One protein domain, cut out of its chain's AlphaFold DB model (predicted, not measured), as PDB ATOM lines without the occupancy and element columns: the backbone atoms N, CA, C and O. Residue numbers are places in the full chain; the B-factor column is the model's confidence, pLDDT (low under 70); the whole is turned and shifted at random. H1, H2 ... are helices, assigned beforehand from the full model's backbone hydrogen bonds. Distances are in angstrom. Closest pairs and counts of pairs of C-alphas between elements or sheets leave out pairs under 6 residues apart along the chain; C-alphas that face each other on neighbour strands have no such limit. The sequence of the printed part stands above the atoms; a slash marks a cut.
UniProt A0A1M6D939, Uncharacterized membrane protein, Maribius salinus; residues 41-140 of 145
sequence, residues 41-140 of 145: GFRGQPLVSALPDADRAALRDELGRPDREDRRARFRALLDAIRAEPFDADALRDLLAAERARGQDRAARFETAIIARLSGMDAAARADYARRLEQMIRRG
ATOM      1  N   GLY A  41      31.944  41.642 -21.083       43.47
ATOM      2  CA  GLY A  41      30.679  42.125 -21.607       43.47
ATOM      3  C   GLY A  41      29.806  41.002 -22.160       43.47
ATOM      4  O   GLY A  41      30.183  40.251 -23.062       43.47
ATOM      5  N   PHE A  42      28.575  40.964 -21.660       48.84
ATOM      6  CA  PHE A  42      27.406  40.401 -22.335       48.84
ATOM      7  C   PHE A  42      27.202  38.883 -22.325       48.84
ATOM      8  O   PHE A  42      26.057  38.455 -22.368       48.84
ATOM      9  N   ARG A  43      28.231  38.038 -22.201       42.75
ATOM     10  CA  ARG A  43      28.029  36.569 -22.256       42.75
ATOM     11  C   ARG A  43      27.422  35.932 -20.993       42.75
ATOM     12  O   ARG A  43      26.883  34.835 -21.093       42.75
ATOM     13  N   GLY A  44      27.469  36.609 -19.846       51.19
ATOM     14  CA  GLY A  44      26.993  36.070 -18.562       51.19
ATOM     15  C   GLY A  44      25.499  36.254 -18.276       51.19
ATOM     16  O   GLY A  44      25.005  35.728 -17.286       51.19
ATOM     17  N   GLN A  45      24.759  36.983 -19.116       64.31
ATOM     18  CA  GLN A  45      23.314  37.141 -18.945       64.31
ATOM     19  C   GLN A  45      22.593  36.144 -19.863       64.31
ATOM     20  O   GLN A  45      22.732  36.271 -21.083       64.31
ATOM     21  N   PRO A  46      21.808  35.181 -19.336       69.56
ATOM     22  CA  PRO A  46      21.037  34.239 -20.155       69.56
ATOM     23  C   PRO A  46      20.221  34.934 -21.254       69.56
ATOM     24  O   PRO A  46      20.137  34.433 -22.373       69.56
ATOM     25  N   LEU A  47      19.724  36.142 -20.959       78.62
ATOM     26  CA  LEU A  47      18.982  37.008 -21.878       78.62
ATOM     27  C   LEU A  47      19.771  37.359 -23.151       78.62
ATOM     28  O   LEU A  47      19.234  37.379 -24.248       78.62
ATOM     29  N   VAL A  48      21.074  37.594 -23.031       82.06
ATOM     30  CA  VAL A  48      21.930  37.890 -24.184       82.06
ATOM     31  C   VAL A  48      22.370  36.608 -24.869       82.06
ATOM     32  O   VAL A  48      22.407  36.530 -26.093       82.06
ATOM     33  N   SER A  49      22.757  35.602 -24.091       79.56
ATOM     34  CA  SER A  49      23.319  34.369 -24.640       79.56
ATOM     35  C   SER A  49      22.301  33.560 -25.446       79.56
ATOM     36  O   SER A  49      22.710  32.833 -26.348       79.56
ATOM     37  N   ALA A  50      21.003  33.733 -25.183       86.00
ATOM     38  CA  ALA A  50      19.919  33.132 -25.954       86.00
ATOM     39  C   ALA A  50      19.681  33.784 -27.334       86.00
ATOM     40  O   ALA A  50      18.998  33.184 -28.176       86.00
ATOM     41  N   LEU A  51      20.226  34.983 -27.584       86.00
ATOM     42  CA  LEU A  51      20.139  35.650 -28.886       86.00
ATOM     43  C   LEU A  51      20.976  34.926 -29.959       86.00
ATOM     44  O   LEU A  51      22.014  34.336 -29.638       86.00
ATOM     45  N   PRO A  52      20.584  35.035 -31.243       83.25
ATOM     46  CA  PRO A  52      21.430  34.656 -32.373       83.25
ATOM     47  C   PRO A  52      22.805  35.342 -32.349       83.25
ATOM     48  O   PRO A  52      22.966  36.455 -31.849       83.25
ATOM     49  N   ASP A  53      23.820  34.703 -32.933       81.06
ATOM     50  CA  ASP A  53      25.212  35.178 -32.889       81.06
ATOM     51  C   ASP A  53      25.421  36.580 -33.469       81.06
ATOM     52  O   ASP A  53      26.199  37.358 -32.904       81.06
ATOM     53  N   ALA A  54      24.705  36.903 -34.548       82.12
ATOM     54  CA  ALA A  54      24.715  38.225 -35.166       82.12
ATOM     55  C   ALA A  54      24.173  39.295 -34.204       82.12
ATOM     56  O   ALA A  54      24.845  40.295 -33.945       82.12
ATOM     57  N   ASP A  55      23.031  39.030 -33.566       84.69
ATOM     58  CA  ASP A  55      22.406  39.946 -32.608       84.69
ATOM     59  C   ASP A  55      23.261  40.128 -31.354       84.69
ATOM     60  O   ASP A  55      23.404  41.240 -30.845       84.69
ATOM     61  N   ARG A  56      23.921  39.059 -30.887       84.75
ATOM     62  CA  ARG A  56      24.890  39.143 -29.783       84.75
ATOM     63  C   ARG A  56      26.093  40.010 -30.126       84.75
ATOM     64  O   ARG A  56      26.724  40.541 -29.210       84.75
ATOM     65  N   ALA A  57      26.525  40.036 -31.384       81.50
ATOM     66  CA  ALA A  57      27.641  40.870 -31.823       81.50
ATOM     67  C   ALA A  57      27.210  42.336 -31.913       81.50
ATOM     68  O   ALA A  57      27.871  43.175 -31.306       81.50
ATOM     69  N   ALA A  58      26.067  42.608 -32.545       83.69
ATOM     70  CA  ALA A  58      25.497  43.949 -32.640       83.69
ATOM     71  C   ALA A  58      25.215  44.559 -31.255       83.69
ATOM     72  O   ALA A  58      25.566  45.704 -30.999       83.69
ATOM     73  N   LEU A  59      24.649  43.777 -30.328       84.75
ATOM     74  CA  LEU A  59      24.353  44.224 -28.961       84.75
ATOM     75  C   LEU A  59      25.620  44.594 -28.182       84.75
ATOM     76  O   LEU A  59      25.617  45.532 -27.392       84.75
ATOM     77  N   ARG A  60      26.719  43.870 -28.422       80.12
ATOM     78  CA  ARG A  60      28.026  44.177 -27.824       80.12
ATOM     79  C   ARG A  60      28.655  45.443 -28.394       80.12
ATOM     80  O   ARG A  60      29.380  46.108 -27.664       80.12
ATOM     81  N   ASP A  61      28.430  45.719 -29.670       83.50
ATOM     82  CA  ASP A  61      28.964  46.909 -30.327       83.50
ATOM     83  C   ASP A  61      28.225  48.168 -29.854       83.50
ATOM     84  O   ASP A  61      28.846  49.116 -29.382       83.50
ATOM     85  N   GLU A  62      26.891  48.115 -29.830       83.94
ATOM     86  CA  GLU A  62      26.032  49.223 -29.396       83.94
ATOM     87  C   GLU A  62      26.238  49.611 -27.926       83.94
ATOM     88  O   GLU A  62      26.273  50.790 -27.575       83.94
ATOM     89  N   LEU A  63      26.396  48.622 -27.044       82.75
ATOM     90  CA  LEU A  63      26.568  48.871 -25.609       82.75
ATOM     91  C   LEU A  63      28.016  49.174 -25.224       82.75
ATOM     92  O   LEU A  63      28.288  49.548 -24.080       82.75
ATOM     93  N   GLY A  64      28.926  49.055 -26.189       77.75
ATOM     94  CA  GLY A  64      30.343  49.280 -26.012       77.75
ATOM     95  C   GLY A  64      31.012  48.239 -25.117       77.75
ATOM     96  O   GLY A  64      30.399  47.424 -24.419       77.75
ATOM     97  N   ARG A  65      32.345  48.265 -25.129       73.50
ATOM     98  CA  ARG A  65      33.156  47.433 -24.236       73.50
ATOM     99  C   ARG A  65      33.457  48.234 -22.971       73.50
ATOM    100  O   ARG A  65      33.778  49.414 -23.080       73.50
ATOM    101  N   PRO A  66      33.396  47.615 -21.781       69.06
ATOM    102  CA  PRO A  66      33.785  48.306 -20.563       69.06
ATOM    103  C   PRO A  66      35.249  48.742 -20.666       69.06
ATOM    104  O   PRO A  66      36.132  47.900 -20.865       69.06
ATOM    105  N   ASP A  67      35.498  50.044 -20.512       80.25
ATOM    106  CA  ASP A  67      36.853  50.577 -20.451       80.25
ATOM    107  C   ASP A  67      37.528  50.089 -19.162       80.25
ATOM    108  O   ASP A  67      37.113  50.369 -18.031       80.25
ATOM    109  N   ARG A  68      38.565  49.273 -19.353       77.81
ATOM    110  CA  ARG A  68      39.320  48.650 -18.270       77.81
ATOM    111  C   ARG A  68      40.157  49.671 -17.511       77.81
ATOM    112  O   ARG A  68      40.416  49.461 -16.328       77.81
ATOM    113  N   GLU A  69      40.647  50.712 -18.171       81.38
ATOM    114  CA  GLU A  69      41.463  51.741 -17.536       81.38
ATOM    115  C   GLU A  69      40.613  52.639 -16.649       81.38
ATOM    116  O   GLU A  69      40.871  52.713 -15.448       81.38
ATOM    117  N   ASP A  70      39.525  53.168 -17.196       84.19
ATOM    118  CA  ASP A  70      38.517  53.930 -16.463       84.19
ATOM    119  C   ASP A  70      37.936  53.118 -15.285       84.19
ATOM    120  O   ASP A  70      37.943  53.576 -14.142       84.19
ATOM    121  N   ARG A  71      37.580  51.835 -15.482       82.19
ATOM    122  CA  ARG A  71      37.170  50.949 -14.368       82.19
ATOM    123  C   ARG A  71      38.232  50.876 -13.266       82.19
ATOM    124  O   ARG A  71      37.886  50.956 -12.089       82.19
ATOM    125  N   ARG A  72      39.511  50.714 -13.618       83.88
ATOM    126  CA  ARG A  72      40.609  50.653 -12.635       83.88
ATOM    127  C   ARG A  72      40.795  51.982 -11.908       83.88
ATOM    128  O   ARG A  72      40.988  51.961 -10.697       83.88
ATOM    129  N   ALA A  73      40.716  53.107 -12.613       89.00
ATOM    130  CA  ALA A  73      40.820  54.436 -12.018       89.00
ATOM    131  C   ALA A  73      39.716  54.673 -10.975       89.00
ATOM    132  O   ALA A  73      40.005  55.088  -9.856       89.00
ATOM    133  N   ARG A  74      38.470  54.296 -11.286       88.62
ATOM    134  CA  ARG A  74      37.347  54.409 -10.343       88.62
ATOM    135  C   ARG A  74      37.513  53.540  -9.098       88.62
ATOM    136  O   ARG A  74      37.225  53.992  -7.994       88.62
ATOM    137  N   PHE A  75      38.022  52.316  -9.253       86.88
ATOM    138  CA  PHE A  75      38.337  51.466  -8.099       86.88
ATOM    139  C   PHE A  75      39.445  52.051  -7.226       86.88
ATOM    140  O   PHE A  75      39.353  51.954  -6.006       86.88
ATOM    141  N   ARG A  76      40.464  52.677  -7.825       90.25
ATOM    142  CA  ARG A  76      41.499  53.386  -7.061       90.25
ATOM    143  C   ARG A  76      40.899  54.544  -6.269       90.25
ATOM    144  O   ARG A  76      41.094  54.579  -5.065       90.25
ATOM    145  N   ALA A  77      40.067  55.379  -6.895       89.62
ATOM    146  CA  ALA A  77      39.402  56.491  -6.212       89.62
ATOM    147  C   ALA A  77      38.560  56.036  -5.003       89.62
ATOM    148  O   ALA A  77      38.614  56.651  -3.942       89.62
ATOM    149  N   LEU A  78      37.827  54.922  -5.130       88.75
ATOM    150  CA  LEU A  78      37.099  54.323  -4.004       88.75
ATOM    151  C   LEU A  78      38.043  53.849  -2.888       88.75
ATOM    152  O   LEU A  78      37.766  54.087  -1.714       88.75
ATOM    153  N   LEU A  79      39.147  53.180  -3.235       90.81
ATOM    154  CA  LEU A  79      40.134  52.707  -2.259       90.81
ATOM    155  C   LEU A  79      40.814  53.866  -1.525       90.81
ATOM    156  O   LEU A  79      41.030  53.766  -0.319       90.81
ATOM    157  N   ASP A  80      41.128  54.944  -2.237       90.88
ATOM    158  CA  ASP A  80      41.765  56.129  -1.672       90.88
ATOM    159  C   ASP A  80      40.810  56.847  -0.707       90.88
ATOM    160  O   ASP A  80      41.198  57.142   0.421       90.88
ATOM    161  N   ALA A  81      39.533  57.007  -1.077       88.50
ATOM    162  CA  ALA A  81      38.509  57.577  -0.194       88.50
ATOM    163  C   ALA A  81      38.286  56.743   1.083       88.50
ATOM    164  O   ALA A  81      38.079  57.293   2.160       88.50
ATOM    165  N   ILE A  82      38.365  55.410   0.990       90.06
ATOM    166  CA  ILE A  82      38.249  54.514   2.155       90.06
ATOM    167  C   ILE A  82      39.459  54.638   3.094       90.06
ATOM    168  O   ILE A  82      39.318  54.459   4.302       90.06
ATOM    169  N   ARG A  83      40.651  54.903   2.549       91.94
ATOM    170  CA  ARG A  83      41.914  54.979   3.301       91.94
ATOM    171  C   ARG A  83      42.239  56.380   3.818       91.94
ATOM    172  O   ARG A  83      43.229  56.521   4.531       91.94
ATOM    173  N   ALA A  84      41.458  57.390   3.441       90.94
ATOM    174  CA  ALA A  84      41.680  58.773   3.838       90.94
ATOM    175  C   ALA A  84      41.643  58.935   5.366       90.94
ATOM    176  O   ALA A  84      40.753  58.406   6.035       90.94
ATOM    177  N   GLU A  85      42.602  59.696   5.900       87.56
ATOM    178  CA  GLU A  85      42.633  60.117   7.300       87.56
ATOM    179  C   GLU A  85      42.751  61.654   7.349       87.56
ATOM    180  O   GLU A  85      43.758  62.197   6.883       87.56
ATOM    181  N   PRO A  86      41.742  62.366   7.889       92.44
ATOM    182  CA  PRO A  86      40.503  61.830   8.457       92.44
ATOM    183  C   PRO A  86      39.570  61.220   7.400       92.44
ATOM    184  O   PRO A  86      39.556  61.639   6.245       92.44
ATOM    185  N   PHE A  87      38.770  60.237   7.818       89.69
ATOM    186  CA  PHE A  87      37.781  59.605   6.945       89.69
ATOM    187  C   PHE A  87      36.697  60.601   6.507       89.69
ATOM    188  O   PHE A  87      35.981  61.155   7.348       89.69
ATOM    189  N   ASP A  88      36.536  60.755   5.193       90.00
ATOM    190  CA  ASP A  88      35.509  61.588   4.567       90.00
ATOM    191  C   ASP A  88      34.357  60.720   4.033       90.00
ATOM    192  O   ASP A  88      34.419  60.102   2.964       90.00
ATOM    193  N   ALA A  89      33.280  60.661   4.813       90.25
ATOM    194  CA  ALA A  89      32.093  59.888   4.466       90.25
ATOM    195  C   ALA A  89      31.311  60.482   3.281       90.25
ATOM    196  O   ALA A  89      30.603  59.738   2.597       90.25
ATOM    197  N   ASP A  90      31.404  61.793   3.057       92.69
ATOM    198  CA  ASP A  90      30.666  62.483   2.003       92.69
ATOM    199  C   ASP A  90      31.345  62.232   0.653       92.69
ATOM    200  O   ASP A  90      30.681  61.783  -0.283       92.69
ATOM    201  N   ALA A  91      32.680  62.316   0.603       90.88
ATOM    202  CA  ALA A  91      33.461  61.954  -0.580       90.88
ATOM    203  C   ALA A  91      33.219  60.501  -1.032       90.88
ATOM    204  O   ALA A  91      33.012  60.228  -2.220       90.88
ATOM    205  N   LEU A  92      33.186  59.543  -0.095       93.12
ATOM    206  CA  LEU A  92      32.869  58.152  -0.432       93.12
ATOM    207  C   LEU A  92      31.424  58.001  -0.940       93.12
ATOM    208  O   LEU A  92      31.170  57.219  -1.862       93.12
ATOM    209  N   ARG A  93      30.468  58.734  -0.356       91.69
ATOM    210  CA  ARG A  93      29.063  58.687  -0.781       91.69
ATOM    211  C   ARG A  93      28.901  59.174  -2.217       91.69
ATOM    212  O   ARG A  93      28.177  58.525  -2.973       91.69
ATOM    213  N   ASP A  94      29.601  60.235  -2.597       95.56
ATOM    214  CA  ASP A  94      29.551  60.798  -3.947       95.56
ATOM    215  C   ASP A  94      30.122  59.832  -4.990       95.56
ATOM    216  O   ASP A  94      29.505  59.590  -6.032       95.56
ATOM    217  N   LEU A  95      31.248  59.177  -4.681       93.00
ATOM    218  CA  LEU A  95      31.825  58.142  -5.545       93.00
ATOM    219  C   LEU A  95      30.859  56.966  -5.753       93.00
ATOM    220  O   LEU A  95      30.670  56.497  -6.880       93.00
ATOM    221  N   LEU A  96      30.207  56.505  -4.682       90.88
ATOM    222  CA  LEU A  96      29.217  55.429  -4.759       90.88
ATOM    223  C   LEU A  96      27.946  55.856  -5.506       90.88
ATOM    224  O   LEU A  96      27.370  55.044  -6.232       90.88
ATOM    225  N   ALA A  97      27.503  57.106  -5.356       92.00
ATOM    226  CA  ALA A  97      26.373  57.651  -6.103       92.00
ATOM    227  C   ALA A  97      26.674  57.694  -7.608       92.00
ATOM    228  O   ALA A  97      25.845  57.260  -8.410       92.00
ATOM    229  N   ALA A  98      27.887  58.107  -7.984       89.69
ATOM    230  CA  ALA A  98      28.334  58.109  -9.370       89.69
ATOM    231  C   ALA A  98      28.387  56.689  -9.967       89.69
ATOM    232  O   ALA A  98      27.925  56.476 -11.088       89.69
ATOM    233  N   GLU A  99      28.880  55.688  -9.225       85.81
ATOM    234  CA  GLU A  99      28.832  54.290  -9.684       85.81
ATOM    235  C   GLU A  99      27.399  53.786  -9.884       85.81
ATOM    236  O   GLU A  99      27.122  53.068 -10.850       85.81
ATOM    237  N   ARG A 100      26.476  54.193  -9.003       84.56
ATOM    238  CA  ARG A 100      25.061  53.822  -9.086       84.56
ATOM    239  C   ARG A 100      24.398  54.422 -10.329       84.56
ATOM    240  O   ARG A 100      23.766  53.676 -11.074       84.56
ATOM    241  N   ALA A 101      24.616  55.711 -10.593       84.25
ATOM    242  CA  ALA A 101      24.115  56.395 -11.788       84.25
ATOM    243  C   ALA A 101      24.638  55.739 -13.078       84.25
ATOM    244  O   ALA A 101      23.859  55.353 -13.945       84.25
ATOM    245  N   ARG A 102      25.947  55.460 -13.157       83.88
ATOM    246  CA  ARG A 102      26.531  54.730 -14.300       83.88
ATOM    247  C   ARG A 102      25.919  53.340 -14.477       83.88
ATOM    248  O   ARG A 102      25.796  52.854 -15.600       83.88
ATOM    249  N   GLY A 103      25.599  52.658 -13.378       79.31
ATOM    250  CA  GLY A 103      24.905  51.372 -13.405       79.31
ATOM    251  C   GLY A 103      23.510  51.478 -14.015       79.31
ATOM    252  O   GLY A 103      23.174  50.673 -14.883       79.31
ATOM    253  N   GLN A 104      22.740  52.488 -13.607       81.69
ATOM    254  CA  GLN A 104      21.401  52.766 -14.131       81.69
ATOM    255  C   GLN A 104      21.438  53.098 -15.626       81.69
ATOM    256  O   GLN A 104      20.690  52.496 -16.392       81.69
ATOM    257  N   ASP A 105      22.373  53.944 -16.062       82.50
ATOM    258  CA  ASP A 105      22.537  54.281 -17.480       82.50
ATOM    259  C   ASP A 105      22.851  53.046 -18.330       82.50
ATOM    260  O   ASP A 105      22.282  52.849 -19.406       82.50
ATOM    261  N   ARG A 106      23.743  52.171 -17.845       81.75
ATOM    262  CA  ARG A 106      24.055  50.909 -18.532       81.75
ATOM    263  C   ARG A 106      22.843  49.985 -18.606       81.75
ATOM    264  O   ARG A 106      22.640  49.361 -19.645       81.75
ATOM    265  N   ALA A 107      22.059  49.891 -17.533       79.81
ATOM    266  CA  ALA A 107      20.852  49.071 -17.499       79.81
ATOM    267  C   ALA A 107      19.790  49.590 -18.481       79.81
ATOM    268  O   ALA A 107      19.280  48.806 -19.275       79.81
ATOM    269  N   ALA A 108      19.537  50.902 -18.505       83.50
ATOM    270  CA  ALA A 108      18.565  51.525 -19.404       83.50
ATOM    271  C   ALA A 108      18.943  51.358 -20.886       83.50
ATOM    272  O   ALA A 108      18.101  51.030 -21.726       83.50
ATOM    273  N   ARG A 109      20.233  51.522 -21.216       85.38
ATOM    274  CA  ARG A 109      20.735  51.252 -22.571       85.38
ATOM    275  C   ARG A 109      20.561  49.785 -22.939       85.38
ATOM    276  O   ARG A 109      20.084  49.494 -24.027       85.38
ATOM    277  N   PHE A 110      20.910  48.867 -22.038       84.38
ATOM    278  CA  PHE A 110      20.728  47.436 -22.269       84.38
ATOM    279  C   PHE A 110      19.262  47.060 -22.507       84.38
ATOM    280  O   PHE A 110      18.980  46.324 -23.450       84.38
ATOM    281  N   GLU A 111      18.344  47.577 -21.691       84.69
ATOM    282  CA  GLU A 111      16.903  47.364 -21.829       84.69
ATOM    283  C   GLU A 111      16.390  47.841 -23.194       84.69
ATOM    284  O   GLU A 111      15.773  47.077 -23.936       84.69
ATOM    285  N   THR A 112      16.726  49.074 -23.570       89.06
ATOM    286  CA  THR A 112      16.364  49.639 -24.879       89.06
ATOM    287  C   THR A 112      16.884  48.755 -26.014       89.06
ATOM    288  O   THR A 112      16.152  48.376 -26.931       89.06
ATOM    289  N   ALA A 113      18.152  48.368 -25.908       89.69
ATOM    290  CA  ALA A 113      18.863  47.593 -26.900       89.69
ATOM    291  C   ALA A 113      18.289  46.171 -27.058       89.69
ATOM    292  O   ALA A 113      18.174  45.690 -28.187       89.69
ATOM    293  N   ILE A 114      17.918  45.480 -25.972       87.50
ATOM    294  CA  ILE A 114      17.344  44.126 -26.054       87.50
ATOM    295  C   ILE A 114      15.915  44.152 -26.604       87.50
ATOM    296  O   ILE A 114      15.577  43.320 -27.448       87.50
ATOM    297  N   ILE A 115      15.102  45.130 -26.193       91.06
ATOM    298  CA  ILE A 115      13.728  45.292 -26.682       91.06
ATOM    299  C   ILE A 115      13.742  45.530 -28.193       91.06
ATOM    300  O   ILE A 115      13.041  44.829 -28.917       91.06
ATOM    301  N   ALA A 116      14.606  46.426 -28.683       91.25
ATOM    302  CA  ALA A 116      14.726  46.711 -30.112       91.25
ATOM    303  C   ALA A 116      15.010  45.452 -30.956       91.25
ATOM    304  O   ALA A 116      14.388  45.265 -32.003       91.25
ATOM    305  N   ARG A 117      15.884  44.542 -30.489       90.12
ATOM    306  CA  ARG A 117      16.129  43.263 -31.189       90.12
ATOM    307  C   ARG A 117      14.889  42.384 -31.210       90.12
ATOM    308  O   ARG A 117      14.517  41.883 -32.265       90.12
ATOM    309  N   LEU A 118      14.258  42.177 -30.055       91.31
ATOM    310  CA  LEU A 118      13.095  41.294 -29.954       91.31
ATOM    311  C   LEU A 118      11.910  41.817 -30.779       91.31
ATOM    312  O   LEU A 118      11.179  41.024 -31.374       91.31
ATOM    313  N   SER A 119      11.749  43.138 -30.864       93.44
ATOM    314  CA  SER A 119      10.758  43.786 -31.726       93.44
ATOM    315  C   SER A 119      11.045  43.590 -33.218       93.44
ATOM    316  O   SER A 119      10.099  43.494 -33.993       93.44
ATOM    317  N   GLY A 120      12.317  43.496 -33.618       91.56
ATOM    318  CA  GLY A 120      12.720  43.220 -35.004       91.56
ATOM    319  C   GLY A 120      12.609  41.748 -35.424       91.56
ATOM    320  O   GLY A 120      12.662  41.447 -36.612       91.56
ATOM    321  N   MET A 121      12.450  40.826 -34.472       91.81
ATOM    322  CA  MET A 121      12.252  39.403 -34.749       91.81
ATOM    323  C   MET A 121      10.807  39.107 -35.162       91.81
ATOM    324  O   MET A 121       9.857  39.684 -34.630       91.81
ATOM    325  N   ASP A 122      10.622  38.126 -36.043       93.88
ATOM    326  CA  ASP A 122       9.303  37.540 -36.260       93.88
ATOM    327  C   ASP A 122       8.871  36.652 -35.071       93.88
ATOM    328  O   ASP A 122       9.604  36.430 -34.096       93.88
ATOM    329  N   ALA A 123       7.634  36.155 -35.122       94.25
ATOM    330  CA  ALA A 123       7.078  35.335 -34.049       94.25
ATOM    331  C   ALA A 123       7.832  34.006 -33.848       94.25
ATOM    332  O   ALA A 123       7.998  33.575 -32.705       94.25
ATOM    333  N   ALA A 124       8.310  33.375 -34.925       93.25
ATOM    334  CA  ALA A 124       9.030  32.108 -34.856       93.25
ATOM    335  C   ALA A 124      10.422  32.300 -34.232       93.25
ATOM    336  O   ALA A 124      10.795  31.585 -33.301       93.25
ATOM    337  N   ALA A 125      11.146  33.336 -34.657       91.62
ATOM    338  CA  ALA A 125      12.449  33.710 -34.125       91.62
ATOM    339  C   ALA A 125      12.382  34.064 -32.629       91.62
ATOM    340  O   ALA A 125      13.234  33.620 -31.850       91.62
ATOM    341  N   ARG A 126      11.340  34.790 -32.192       93.88
ATOM    342  CA  ARG A 126      11.106  35.049 -30.759       93.88
ATOM    343  C   ARG A 126      10.801  33.775 -29.969       93.88
ATOM    344  O   ARG A 126      11.295  33.632 -28.850       93.88
ATOM    345  N   ALA A 127      10.017  32.849 -30.521       93.00
ATOM    346  CA  ALA A 127       9.721  31.575 -29.863       93.00
ATOM    347  C   ALA A 127      10.986  30.713 -29.696       93.00
ATOM    348  O   ALA A 127      11.215  30.129 -28.634       93.00
ATOM    349  N   ASP A 128      11.853  30.685 -30.708       93.06
ATOM    350  CA  ASP A 128      13.146  30.003 -30.638       93.06
ATOM    351  C   ASP A 128      14.085  30.645 -29.611       93.06
ATOM    352  O   ASP A 128      14.748  29.938 -28.847       93.06
ATOM    353  N   TYR A 129      14.123  31.980 -29.552       90.44
ATOM    354  CA  TYR A 129      14.842  32.718 -28.514       90.44
ATOM    355  C   TYR A 129      14.355  32.336 -27.108       90.44
ATOM    356  O   TYR A 129      15.173  31.977 -26.257       90.44
ATOM    357  N   ALA A 130      13.038  32.328 -26.879       92.00
ATOM    358  CA  ALA A 130      12.453  31.945 -25.597       92.00
ATOM    359  C   ALA A 130      12.824  30.504 -25.204       92.00
ATOM    360  O   ALA A 130      13.229  30.261 -24.069       92.00
ATOM    361  N   ARG A 131      12.793  29.563 -26.158       90.88
ATOM    362  CA  ARG A 131      13.199  28.166 -25.928       90.88
ATOM    363  C   ARG A 131      14.671  28.051 -25.523       90.88
ATOM    364  O   ARG A 131      15.004  27.289 -24.617       90.88
ATOM    365  N   ARG A 132      15.566  28.798 -26.184       87.19
ATOM    366  CA  ARG A 132      16.998  28.841 -25.830       87.19
ATOM    367  C   ARG A 132      17.204  29.421 -24.432       87.19
ATOM    368  O   ARG A 132      17.954  28.846 -23.647       87.19
ATOM    369  N   LEU A 133      16.516  30.516 -24.115       86.25
ATOM    370  CA  LEU A 133      16.571  31.158 -22.803       86.25
ATOM    371  C   LEU A 133      16.105  30.210 -21.694       86.25
ATOM    372  O   LEU A 133      16.795  30.043 -20.689       86.25
ATOM    373  N   GLU A 134      14.981  29.530 -21.904       82.75
ATOM    374  CA  GLU A 134      14.443  28.553 -20.962       82.75
ATOM    375  C   GLU A 134      15.429  27.402 -20.710       82.75
ATOM    376  O   GLU A 134      15.676  27.036 -19.560       82.75
ATOM    377  N   GLN A 135      16.057  26.865 -21.761       82.38
ATOM    378  CA  GLN A 135      17.088  25.832 -21.614       82.38
ATOM    379  C   GLN A 135      18.296  26.306 -20.798       82.38
ATOM    380  O   GLN A 135      18.864  25.518 -20.040       82.38
ATOM    381  N   MET A 136      18.706  27.568 -20.951       76.81
ATOM    382  CA  MET A 136      19.818  28.139 -20.184       76.81
ATOM    383  C   MET A 136      19.459  28.303 -18.708       76.81
ATOM    384  O   MET A 136      20.255  27.937 -17.848       76.81
ATOM    385  N   ILE A 137      18.251  28.789 -18.413       79.44
ATOM    386  CA  ILE A 137      17.760  28.936 -17.037       79.44
ATOM    387  C   ILE A 137      17.666  27.564 -16.356       79.44
ATOM    388  O   ILE A 137      18.141  27.401 -15.235       79.44
ATOM    389  N   ARG A 138      17.119  26.556 -17.051       78.81
ATOM    390  CA  ARG A 138      16.965  25.191 -16.520       78.81
ATOM    391  C   ARG A 138      18.295  24.484 -16.244       78.81
ATOM    392  O   ARG A 138      18.355  23.669 -15.332       78.81
ATOM    393  N   ARG A 139      19.354  24.764 -17.017       70.38
ATOM    394  CA  ARG A 139      20.671  24.124 -16.829       70.38
ATOM    395  C   ARG A 139      21.437  24.631 -15.600       70.38
ATOM    396  O   ARG A 139      22.315  23.914 -15.130       70.38
ATOM    397  N   GLY A 140      21.103  25.811 -15.066       56.62
ATOM    398  CA  GLY A 140      21.827  26.431 -13.951       56.62
ATOM    399  C   GLY A 140      23.314  26.708 -14.258       56.62
ATOM    400  O   GLY A 140      23.839  26.296 -15.297       56.62
TER     401      GLY A 140
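This is residues 41 to 140 of the 145 residues of the protein "Uncharacterized membrane protein" of Maribius salinus (UniProt A0A1M6D939). Long helix H4 makes a rod's length; H3 folds back along its beginning, and H1, H2 and H5 gather near its end. The 100 printed residues, class all helix, have five named helices, H1 to H5. It is loose, radius of gyration of the C-alphas 18.5 A, spanning 61 by 27 by 20 A.

Residues 77 to 82 alone of H3, residues 68 to 83, touch H4, residues 89 to 120, in a hairpin, closest C-alphas 81 and 92, 5.7 A. H2, residues 53 to 62, touches H4's residues 113 to 117 alone, closest C-alphas 59 and 113, 6.8 A. Residues 133 to 137 alone of H5, residues 123 to 139, touch H1, residues 46 to 49, closest C-alphas 133 and 46, 6.0 A. H2 to H5 have every O i to N i+4 pair within hydrogen-bond range.

C-alpha 89 begins H4, 47.0 A long, at (32.093, 59.888, 4.466); C-alpha 139 ends H5 at (20.671, 24.124, -16.829).

The printed part has no cut; residues 41 to 46, 66 and 140 have pLDDT under 70.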